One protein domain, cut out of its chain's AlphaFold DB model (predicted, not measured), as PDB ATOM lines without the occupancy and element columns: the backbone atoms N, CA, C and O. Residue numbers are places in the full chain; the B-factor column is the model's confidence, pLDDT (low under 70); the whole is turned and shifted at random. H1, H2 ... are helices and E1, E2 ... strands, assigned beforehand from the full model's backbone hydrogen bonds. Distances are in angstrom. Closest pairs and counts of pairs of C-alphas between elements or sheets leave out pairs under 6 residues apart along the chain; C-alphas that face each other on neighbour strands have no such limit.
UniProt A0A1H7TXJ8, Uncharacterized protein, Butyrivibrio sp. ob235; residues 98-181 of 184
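What this domain is: This is residues 98 to 181 of the 184 residues of an uncharacterized protein of Butyrivibrio sp. ob235 (UniProt A0A1H7TXJ8). A small twisted sheet of three strands has one helix, H1, beside its edge strand E1 and a second, longer helix, H2, which starts directly from E3 and passes close to H1 about crosswise; residues 170 to 181, nearly all in H2, stick out from the body as an arm. The 84 printed residues run H1, E1, E2, E3, H2, mixed in class; the sheet, in order E1, E2, E3, is antiparallel, a meander, each strand the antiparallel neighbour of the one before. The whole is only just compact, close to loose, with a radius of gyration of the C-alphas of 14.0 A, and only just elongated, spanning 47 by 31 by 18 A.

How they stand to each other: Begin with H1, residues 98 to 115, which is on the sheet, over none of its strands; its closest C-alphas to E1, residues 119 to 124, are Glu 110 and Leu 120, 5.6 A apart. Look next at E2, residues 141 to 146: it forms a hairpin with E1, N 121 to O 144 being 2.8 A, and another with E3, residues 152 to 157, N 143 to O 156 being 2.8 A. H2, residues 158 to 180, only grazes the sheet, with residues 158 to 164. H1 and H2 are close but not clearly touching, C-alphas 105 and 165 being closest at 7.0 A, and about perpendicular at 88 degrees. In both helices every O i to N i+4 pair is within hydrogen-bond range.

Where its parts are: Find C-alpha 98 at (383.824, 485.071, 348.430); from there H1 runs 25.5 A. E1 spans 16.5 A, E2 16.3 A and E3 13.8 A. H2 runs 32.6 A to C-alpha 180 at (390.184, 471.563, 366.747).

The domain as a whole: The farthest C-alphas, Asn 126 and Asn 181, are 47.7 A apart. The printed part has no cut; the link E1 to E2 is long, 16 residues. Confidence is under 70 at residues 98 to 104, 126 to 135 and 137.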
ATOM      1  N   GLU A  98     384.482 486.149 349.173       47.31
ATOM      2  CA  GLU A  98     383.824 485.071 348.430       47.31
ATOM      3  C   GLU A  98     384.431 484.811 347.039       47.31
ATOM      4  O   GLU A  98     384.555 483.656 346.659       47.31
ATOM      5  N   ASP A  99     384.887 485.836 346.312       50.03
ATOM      6  CA  ASP A  99     385.510 485.687 344.988       50.03
ATOM      7  C   ASP A  99     386.952 485.180 345.082       50.03
ATOM      8  O   ASP A  99     387.367 484.332 344.294       50.03
ATOM      9  N   ILE A 100     387.700 485.610 346.107       52.12
ATOM     10  CA  ILE A 100     389.017 485.029 346.424       52.12
ATOM     11  C   ILE A 100     388.858 483.567 346.843       52.12
ATOM     12  O   ILE A 100     389.670 482.727 346.449       52.12
ATOM     13  N   ILE A 101     387.825 483.249 347.632       55.28
ATOM     14  CA  ILE A 101     387.504 481.871 348.008       55.28
ATOM     15  C   ILE A 101     387.117 481.068 346.774       55.28
ATOM     16  O   ILE A 101     387.700 480.011 346.585       55.28
ATOM     17  N   ALA A 102     386.224 481.545 345.907       56.28
ATOM     18  CA  ALA A 102     385.792 480.800 344.728       56.28
ATOM     19  C   ALA A 102     386.938 480.544 343.739       56.28
ATOM     20  O   ALA A 102     387.060 479.432 343.227       56.28
ATOM     21  N   ASP A 103     387.836 481.509 343.522       64.94
ATOM     22  CA  ASP A 103     389.042 481.303 342.707       64.94
ATOM     23  C   ASP A 103     390.039 480.351 343.398       64.94
ATOM     24  O   ASP A 103     390.691 479.524 342.751       64.94
ATOM     25  N   SER A 104     390.126 480.389 344.731       67.25
ATOM     26  CA  SER A 104     390.942 479.448 345.513       67.25
ATOM     27  C   SER A 104     390.361 478.030 345.504       67.25
ATOM     28  O   SER A 104     391.101 477.053 345.374       67.25
ATOM     29  N   MET A 105     389.040 477.894 345.601       76.50
ATOM     30  CA  MET A 105     388.307 476.635 345.522       76.50
ATOM     31  C   MET A 105     388.404 476.045 344.125       76.50
ATOM     32  O   MET A 105     388.719 474.862 343.991       76.50
ATOM     33  N   TRP A 106     388.271 476.878 343.092       78.00
ATOM     34  CA  TRP A 106     388.558 476.495 341.718       78.00
ATOM     35  C   TRP A 106     389.951 475.884 341.603       78.00
ATOM     36  O   TRP A 106     390.107 474.778 341.083       78.00
ATOM     37  N   ALA A 107     390.976 476.575 342.109       78.31
ATOM     38  CA  ALA A 107     392.351 476.094 342.045       78.31
ATOM     39  C   ALA A 107     392.535 474.754 342.784       78.31
ATOM     40  O   ALA A 107     393.281 473.886 342.318       78.31
ATOM     41  N   ILE A 108     391.844 474.547 343.910       82.06
ATOM     42  CA  ILE A 108     391.852 473.278 344.655       82.06
ATOM     43  C   ILE A 108     391.206 472.157 343.833       82.06
ATOM     44  O   ILE A 108     391.812 471.088 343.689       82.06
ATOM     45  N   ILE A 109     390.018 472.397 343.272       86.44
ATOM     46  CA  ILE A 109     389.283 471.427 342.450       86.44
ATOM     47  C   ILE A 109     390.115 471.061 341.220       86.44
ATOM     48  O   ILE A 109     390.371 469.881 340.972       86.44
ATOM     49  N   GLU A 110     390.627 472.056 340.495       85.69
ATOM     50  CA  GLU A 110     391.448 471.843 339.303       85.69
ATOM     51  C   GLU A 110     392.721 471.047 339.633       85.69
ATOM     52  O   GLU A 110     393.072 470.099 338.929       85.69
ATOM     53  N   LYS A 111     393.400 471.366 340.742       83.19
ATOM     54  CA  LYS A 111     394.586 470.623 341.193       83.19
ATOM     55  C   LYS A 111     394.255 469.179 341.573       83.19
ATOM     56  O   LYS A 111     395.076 468.292 341.333       83.19
ATOM     57  N   SER A 112     393.088 468.929 342.165       86.94
ATOM     58  CA  SER A 112     392.616 467.578 342.493       86.94
ATOM     59  C   SER A 112     392.307 466.766 341.231       86.94
ATOM     60  O   SER A 112     392.751 465.623 341.100       86.94
ATOM     61  N   LEU A 113     391.637 467.375 340.251       89.81
ATOM     62  CA  LEU A 113     391.332 466.755 338.960       89.81
ATOM     63  C   LEU A 113     392.604 466.443 338.164       89.81
ATOM     64  O   LEU A 113     392.764 465.319 337.689       89.81
ATOM     65  N   LYS A 114     393.567 467.374 338.121       87.62
ATOM     66  CA  LYS A 114     394.864 467.173 337.447       87.62
ATOM     67  C   LYS A 114     395.624 465.959 337.983       87.62
ATOM     68  O   LYS A 114     396.224 465.228 337.200       87.62
ATOM     69  N   LYS A 115     395.563 465.687 339.294       86.81
ATOM     70  CA  LYS A 115     396.171 464.477 339.893       86.81
ATOM     71  C   LYS A 115     395.561 463.174 339.376       86.81
ATOM     72  O   LYS A 115     396.239 462.153 339.388       86.81
ATOM     73  N   ASN A 116     394.311 463.215 338.928       88.31
ATOM     74  CA  ASN A 116     393.574 462.073 338.394       88.31
ATOM     75  C   ASN A 116     393.531 462.074 336.855       88.31
ATOM     76  O   ASN A 116     392.719 461.371 336.262       88.31
ATOM     77  N   GLY A 117     394.393 462.861 336.196       87.81
ATOM     78  CA  GLY A 117     394.446 462.937 334.735       87.81
ATOM     79  C   GLY A 117     393.244 463.643 334.106       87.81
ATOM     80  O   GLY A 117     392.924 463.369 332.955       87.81
ATOM     81  N   MET A 118     392.576 464.529 334.848       93.56
ATOM     82  CA  MET A 118     391.426 465.301 334.380       93.56
ATOM     83  C   MET A 118     391.719 466.805 334.392       93.56
ATOM     84  O   MET A 118     392.654 467.276 335.042       93.56
ATOM     85  N   SER A 119     390.901 467.578 333.685       90.31
ATOM     86  CA  SER A 119     390.969 469.040 333.631       90.31
ATOM     87  C   SER A 119     389.596 469.660 333.869       90.31
ATOM     88  O   SER A 119     388.580 469.033 333.582       90.31
ATOM     89  N   LEU A 120     389.582 470.882 334.404       90.00
ATOM     90  CA  LEU A 120     388.381 471.690 334.602       90.00
ATOM     91  C   LEU A 120     388.444 472.903 333.679       90.00
ATOM     92  O   LEU A 120     389.451 473.611 333.659       90.00
ATOM     93  N   LYS A 121     387.368 473.165 332.942       88.44
ATOM     94  CA  LYS A 121     387.268 474.297 332.023       88.44
ATOM     95  C   LYS A 121     386.012 475.110 332.301       88.44
ATOM     96  O   LYS A 121     384.913 474.563 332.325       88.44
ATOM     97  N   PHE A 122     386.180 476.425 332.433       86.00
ATOM     98  CA  PHE A 122     385.072 477.372 332.395       86.00
ATOM     99  C   PHE A 122     384.601 477.585 330.962       86.00
ATOM    100  O   PHE A 122     385.422 477.800 330.063       86.00
ATOM    101  N   VAL A 123     383.291 477.602 330.746       83.62
ATOM    102  CA  VAL A 123     382.712 477.946 329.454       83.62
ATOM    103  C   VAL A 123     381.609 478.976 329.645       83.62
ATOM    104  O   VAL A 123     380.632 478.757 330.352       83.62
ATOM    105  N   HIS A 124     381.761 480.108 328.968       82.56
ATOM    106  CA  HIS A 124     380.758 481.162 328.909       82.56
ATOM    107  C   HIS A 124     380.240 481.267 327.482       82.56
ATOM    108  O   HIS A 124     381.036 481.463 326.561       82.56
ATOM    109  N   LYS A 125     378.917 481.222 327.294       77.56
ATOM    110  CA  LYS A 125     378.297 481.179 325.959       77.56
ATOM    111  C   LYS A 125     378.724 482.323 325.039       77.56
ATOM    112  O   LYS A 125     378.973 482.102 323.861       77.56
ATOM    113  N   ASN A 126     378.817 483.532 325.598       67.81
ATOM    114  CA  ASN A 126     379.014 484.751 324.807       67.81
ATOM    115  C   ASN A 126     380.419 485.367 324.841       67.81
ATOM    116  O   ASN A 126     380.697 486.179 323.968       67.81
ATOM    117  N   ASN A 127     381.283 485.070 325.826       60.28
ATOM    118  CA  ASN A 127     382.485 485.897 326.006       60.28
ATOM    119  C   ASN A 127     383.756 485.184 326.482       60.28
ATOM    120  O   ASN A 127     384.776 485.848 326.602       60.28
ATOM    121  N   GLY A 128     383.740 483.867 326.740       58.41
ATOM    122  CA  GLY A 128     384.928 483.069 327.103       58.41
ATOM    123  C   GLY A 128     385.701 483.486 328.371       58.41
ATOM    124  O   GLY A 128     386.507 482.704 328.863       58.41
ATOM    125  N   MET A 129     385.463 484.683 328.906       63.06
ATOM    126  CA  MET A 129     386.083 485.199 330.115       63.06
ATOM    127  C   MET A 129     385.429 484.562 331.328       63.06
ATOM    128  O   MET A 129     384.202 484.526 331.425       63.06
ATOM    129  N   HIS A 130     386.270 484.084 332.240       64.12
ATOM    130  CA  HIS A 130     385.850 483.679 333.569       64.12
ATOM    131  C   HIS A 130     385.174 484.852 334.289       64.12
ATOM    132  O   HIS A 130     385.597 486.000 334.142       64.12
ATOM    133  N   VAL A 131     384.112 484.556 335.030       69.12
ATOM    134  CA  VAL A 131     383.334 485.536 335.793       69.12
ATOM    135  C   VAL A 131     383.335 485.148 337.265       69.12
ATOM    136  O   VAL A 131     383.422 483.963 337.607       69.12
ATOM    137  N   ASP A 132     383.254 486.158 338.124       68.25
ATOM    138  CA  ASP A 132     383.235 485.989 339.574       68.25
ATOM    139  C   ASP A 132     381.997 485.214 340.064       68.25
ATOM    140  O   ASP A 132     381.013 485.022 339.339       68.25
ATOM    141  N   SER A 133     382.058 484.757 341.312       65.50
ATOM    142  CA  SER A 133     381.085 483.864 341.958       65.50
ATOM    143  C   SER A 133     379.672 484.432 341.963       65.50
ATOM    144  O   SER A 133     378.693 483.708 341.751       65.50
ATOM    145  N   PHE A 134     379.560 485.741 342.182       65.38
ATOM    146  CA  PHE A 134     378.289 486.449 342.177       65.38
ATOM    147  C   PHE A 134     377.715 486.510 340.758       65.38
ATOM    148  O   PHE A 134     376.550 486.166 340.531       65.38
ATOM    149  N   THR A 135     378.548 486.863 339.782       69.75
ATOM    150  CA  THR A 135     378.176 487.005 338.375       69.75
ATOM    151  C   THR A 135     377.778 485.667 337.742       69.75
ATOM    152  O   THR A 135     376.834 485.636 336.947       69.75
ATOM    153  N   ARG A 136     378.390 484.540 338.148       72.75
ATOM    154  CA  ARG A 136     378.042 483.171 337.686       72.75
ATOM    155  C   ARG A 136     376.555 482.828 337.832       72.75
ATOM    156  O   ARG A 136     376.033 482.017 337.067       72.75
ATOM    157  N   ARG A 137     375.856 483.433 338.800       68.12
ATOM    158  CA  ARG A 137     374.424 483.185 339.057       68.12
ATOM    159  C   ARG A 137     373.502 483.814 338.013       68.12
ATOM    160  O   ARG A 137     372.347 483.408 337.900       68.12
ATOM    161  N   PHE A 138     373.997 484.802 337.270       71.56
ATOM    162  CA  PHE A 138     373.199 485.629 336.362       71.56
ATOM    163  C   PHE A 138     373.618 485.498 334.895       71.56
ATOM    164  O   PHE A 138     372.967 486.073 334.022       71.56
ATOM    165  N   VAL A 139     374.685 484.749 334.610       74.19
ATOM    166  CA  VAL A 139     375.224 484.558 333.260       74.19
ATOM    167  C   VAL A 139     375.046 483.123 332.757       74.19
ATOM    168  O   VAL A 139     375.021 482.169 333.530       74.19
ATOM    169  N   ASP A 140     374.928 482.971 331.435       82.31
ATOM    170  CA  ASP A 140     374.824 481.671 330.757       82.31
ATOM    171  C   ASP A 140     376.225 481.036 330.636       82.31
ATOM    172  O   ASP A 140     376.935 481.195 329.630       82.31
ATOM    173  N   CYS A 141     376.650 480.389 331.722       86.19
ATOM    174  CA  CYS A 141     377.934 479.707 331.845       86.19
ATOM    175  C   CYS A 141     377.798 478.287 332.405       86.19
ATOM    176  O   CYS A 141     376.844 477.960 333.110       86.19
ATOM    177  N   TRP A 142     378.789 477.450 332.106       90.50
ATOM    178  CA  TRP A 142     378.913 476.087 332.611       90.50
ATOM    179  C   TRP A 142     380.382 475.682 332.751       90.50
ATOM    180  O   TRP A 142     381.304 476.391 332.343       90.50
ATOM    181  N   TYR A 143     380.579 474.503 333.319       90.81
ATOM    182  CA  TYR A 143     381.855 473.908 333.654       90.81
ATOM    183  C   TYR A 143     381.957 472.565 332.961       90.81
ATOM    184  O   TYR A 143     381.014 471.774 332.965       90.81
ATOM    185  N   GLU A 144     383.106 472.300 332.362       93.50
ATOM    186  CA  GLU A 144     383.399 471.023 331.725       93.50
ATOM    187  C   GLU A 144     384.568 470.370 332.446       93.50
ATOM    188  O   GLU A 144     385.656 470.943 332.528       93.50
ATOM    189  N   ILE A 145     384.346 469.157 332.945       93.81
ATOM    190  CA  ILE A 145     385.410 468.260 333.370       93.81
ATOM    191  C   ILE A 145     385.718 467.336 332.207       93.81
ATOM    192  O   ILE A 145     384.832 466.655 331.680       93.81
ATOM    193  N   LYS A 146     386.986 467.304 331.821       93.62
ATOM    194  CA  LYS A 146     387.470 466.488 330.713       93.62
ATOM    195  C   LYS A 146     388.580 465.558 331.158       93.62
ATOM    196  O   LYS A 146     389.350 465.903 332.053       93.62
ATOM    197  N   ASP A 147     388.667 464.397 330.527       94.38
ATOM    198  CA  ASP A 147     389.774 463.471 330.738       94.38
ATOM    199  C   ASP A 147     391.048 463.915 329.992       94.38
ATOM    200  O   ASP A 147     391.118 464.974 329.359       94.38
ATOM    201  N   ASN A 148     392.083 463.088 330.080       91.00
ATOM    202  CA  ASN A 148     393.375 463.278 329.426       91.00
ATOM    203  C   ASN A 148     393.324 463.200 327.888       91.00
ATOM    204  O   ASN A 148     394.318 463.531 327.243       91.00
ATOM    205  N   GLN A 149     392.201 462.785 327.299       92.06
ATOM    206  CA  GLN A 149     391.958 462.769 325.854       92.06
ATOM    207  C   GLN A 149     391.075 463.944 325.402       92.06
ATOM    208  O   GLN A 149     390.592 463.944 324.271       92.06
ATOM    209  N   ASP A 150     390.857 464.942 326.269       89.44
ATOM    210  CA  ASP A 150     389.946 466.080 326.057       89.44
ATOM    211  C   ASP A 150     388.475 465.660 325.848       89.44
ATOM    212  O   ASP A 150     387.641 466.444 325.379       89.44
ATOM    213  N   LYS A 151     388.117 464.429 326.237       94.38
ATOM    214  CA  LYS A 151     386.742 463.944 326.174       94.38
ATOM    215  C   LYS A 151     385.973 464.451 327.389       94.38
ATOM    216  O   LYS A 151     386.433 464.356 328.524       94.38
ATOM    217  N   LEU A 152     384.775 464.978 327.140       94.88
ATOM    218  CA  LEU A 152     383.868 465.434 328.189       94.88
ATOM    219  C   LEU A 152     383.458 464.258 329.084       94.88
ATOM    220  O   LEU A 152     382.864 463.287 328.610       94.88
ATOM    221  N   VAL A 153     383.771 464.372 330.372       95.19
ATOM    222  CA  VAL A 153     383.403 463.412 331.420       95.19
ATOM    223  C   VAL A 153     382.160 463.895 332.150       95.19
ATOM    224  O   VAL A 153     381.211 463.136 332.326       95.19
ATOM    225  N   LEU A 154     382.158 465.168 332.548       94.94
ATOM    226  CA  LEU A 154     381.050 465.788 333.258       94.94
ATOM    227  C   LEU A 154     380.871 467.225 332.785       94.94
ATOM    228  O   LEU A 154     381.843 467.948 332.570       94.94
ATOM    229  N   LYS A 155     379.614 467.636 332.651       94.56
ATOM    230  CA  LYS A 155     379.228 469.025 332.446       94.56
ATOM    231  C   LYS A 155     378.388 469.447 333.641       94.56
ATOM    232  O   LYS A 155     377.445 468.736 333.961       94.56
ATOM    233  N   MET A 156     378.744 470.568 334.257       93.00
ATOM    234  CA  MET A 156     378.016 471.149 335.383       93.00
ATOM    235  C   MET A 156     377.583 472.564 335.025       93.00
ATOM    236  O   MET A 156     378.387 473.340 334.508       93.00
ATOM    237  N   ASP A 157     376.330 472.917 335.271       90.31
ATOM    238  CA  ASP A 157     375.910 474.315 335.231       90.31
ATOM    239  C   ASP A 157     376.473 475.108 336.429       90.31
ATOM    240  O   ASP A 157     377.173 474.575 337.296       90.31
ATOM    241  N   SER A 158     376.224 476.421 336.463       84.31
ATOM    242  CA  SER A 158     376.734 477.262 337.550       84.31
ATOM    243  C   SER A 158     376.150 476.914 338.919       84.31
ATOM    244  O   SER A 158     376.839 477.096 339.921       84.31
ATOM    245  N   LYS A 159     374.923 476.389 338.997       84.62
ATOM    246  CA  LYS A 159     374.302 475.986 340.267       84.62
ATOM    247  C   LYS A 159     374.903 474.685 340.777       84.62
ATOM    248  O   LYS A 159     375.183 474.583 341.966       84.62
ATOM    249  N   GLU A 160     375.129 473.725 339.889       90.19
ATOM    250  CA  GLU A 160     375.783 472.455 340.210       90.19
ATOM    251  C   GLU A 160     377.217 472.682 340.703       90.19
ATOM    252  O   GLU A 160     377.624 472.087 341.698       90.19
ATOM    253  N   MET A 161     377.961 473.602 340.075       87.38
ATOM    254  CA  MET A 161     379.297 473.973 340.549       87.38
ATOM    255  C   MET A 161     379.259 474.628 341.937       87.38
ATOM    256  O   MET A 161     380.065 474.268 342.789       87.38
ATOM    257  N   ILE A 162     378.322 475.550 342.186       82.81
ATOM    258  CA  ILE A 162     378.165 476.180 343.510       82.81
ATOM    259  C   ILE A 162     377.840 475.123 344.574       82.81
ATOM    260  O   ILE A 162     378.436 475.137 345.644       82.81
ATOM    261  N   SER A 163     376.955 474.169 344.270       87.00
ATOM    262  CA  SER A 163     376.631 473.070 345.190       87.00
ATOM    263  C   SER A 163     377.856 472.208 345.510       87.00
ATOM    264  O   SER A 163     378.073 471.852 346.664       87.00
ATOM    265  N   LEU A 164     378.686 471.896 344.509       88.56
ATOM    266  CA  LEU A 164     379.943 471.173 344.718       88.56
ATOM    267  C   LEU A 164     380.920 471.973 345.595       88.56
ATOM    268  O   LEU A 164     381.610 471.401 346.438       88.56
ATOM    269  N   GLU A 165     381.002 473.288 345.386       85.56
ATOM    270  CA  GLU A 165     381.821 474.172 346.213       85.56
ATOM    271  C   GLU A 165     381.331 474.148 347.678       85.56
ATOM    272  O   GLU A 165     382.125 473.912 348.589       85.56
ATOM    273  N   GLU A 166     380.024 474.263 347.919       84.06
ATOM    274  CA  GLU A 166     379.432 474.172 349.264       84.06
ATOM    275  C   GLU A 166     379.716 472.816 349.940       84.06
ATOM    276  O   GLU A 166     380.137 472.782 351.097       84.06
ATOM    277  N   GLU A 167     379.606 471.696 349.217       88.44
ATOM    278  CA  GLU A 167     379.927 470.359 349.749       88.44
ATOM    279  C   GLU A 167     381.398 470.224 350.176       88.44
ATOM    280  O   GLU A 167     381.715 469.619 351.208       88.44
ATOM    281  N   ILE A 168     382.321 470.785 349.389       87.19
ATOM    282  CA  ILE A 168     383.750 470.794 349.728       87.19
ATOM    283  C   ILE A 168     383.980 471.619 350.995       87.19
ATOM    284  O   ILE A 168     384.750 471.194 351.863       87.19
ATOM    285  N   GLN A 169     383.330 472.777 351.109       82.00
ATOM    286  CA  GLN A 169     383.434 473.629 352.288       82.00
ATOM    287  C   GLN A 169     382.901 472.914 353.535       82.00
ATOM    288  O   GLN A 169     383.619 472.838 354.533       82.00
ATOM    289  N   ASP A 170     381.721 472.300 353.458       83.44
ATOM    290  CA  ASP A 170     381.130 471.518 354.549       83.44
ATOM    291  C   ASP A 170     382.051 470.376 355.001       83.44
ATOM    292  O   ASP A 170     382.228 470.126 356.200       83.44
ATOM    293  N   PHE A 171     382.692 469.691 354.050       85.31
ATOM    294  CA  PHE A 171     383.664 468.647 354.361       85.31
ATOM    295  C   PHE A 171     384.901 469.202 355.079       85.31
ATOM    296  O   PHE A 171     385.372 468.610 356.057       85.31
ATOM    297  N   VAL A 172     385.441 470.335 354.624       82.81
ATOM    298  CA  VAL A 172     386.590 470.991 355.269       82.81
ATOM    299  C   VAL A 172     386.229 471.439 356.683       82.81
ATOM    300  O   VAL A 172     386.978 471.139 357.617       82.81
ATOM    301  N   ASP A 173     385.072 472.073 356.863       79.81
ATOM    302  CA  ASP A 173     384.558 472.509 358.160       79.81
ATOM    303  C   ASP A 173     384.406 471.327 359.117       79.81
ATOM    304  O   ASP A 173     384.878 471.377 360.255       79.81
ATOM    305  N   PHE A 174     383.848 470.210 358.644       84.19
ATOM    306  CA  PHE A 174     383.764 468.975 359.422       84.19
ATOM    307  C   PHE A 174     385.143 468.491 359.903       84.19
ATOM    308  O   PHE A 174     385.319 468.162 361.082       84.19
ATOM    309  N   ILE A 175     386.144 468.461 359.017       82.62
ATOM    310  CA  ILE A 175     387.510 468.049 359.371       82.62
ATOM    311  C   ILE A 175     388.141 469.020 360.377       82.62
ATOM    312  O   ILE A 175     388.815 468.570 361.312       82.62
ATOM    313  N   LEU A 176     387.928 470.327 360.215       78.62
ATOM    314  CA  LEU A 176     388.444 471.353 361.121       78.62
ATOM    315  C   LEU A 176     387.806 471.256 362.503       78.62
ATOM    316  O   LEU A 176     388.542 471.195 363.489       78.62
ATOM    317  N   PHE A 177     386.478 471.150 362.595       84.31
ATOM    318  CA  PHE A 177     385.780 470.972 363.870       84.31
ATOM    319  C   PHE A 177     386.287 469.739 364.614       84.31
ATOM    320  O   PHE A 177     386.620 469.819 365.800       84.31
ATOM    321  N   LYS A 178     386.459 468.621 363.897       85.38
ATOM    322  CA  LYS A 178     387.002 467.387 364.470       85.38
ATOM    323  C   LYS A 178     388.436 467.550 364.978       85.38
ATOM    324  O   LYS A 178     388.766 467.016 366.030       85.38
ATOM    325  N   ARG A 179     389.312 468.242 364.242       79.38
ATOM    326  CA  ARG A 179     390.727 468.418 364.629       79.38
ATOM    327  C   ARG A 179     390.927 469.439 365.742       79.38
ATOM    328  O   ARG A 179     391.836 469.274 366.548       79.38
ATOM    329  N   LEU A 180     390.108 470.483 365.766       82.62
ATOM    330  CA  LEU A 180     390.184 471.563 366.747       82.62
ATOM    331  C   LEU A 180     389.371 471.267 368.017       82.62
ATOM    332  O   LEU A 180     389.364 472.088 368.928       82.62
ATOM    333  N   ASN A 181     388.707 470.105 368.093       77.25
ATOM    334  CA  ASN A 181     387.784 469.728 369.170       77.25
ATOM    335  C   ASN A 181     386.688 470.776 369.423       77.25
ATOM    336  O   ASN A 181     386.189 470.916 370.541       77.25
TER     337      ASN A 181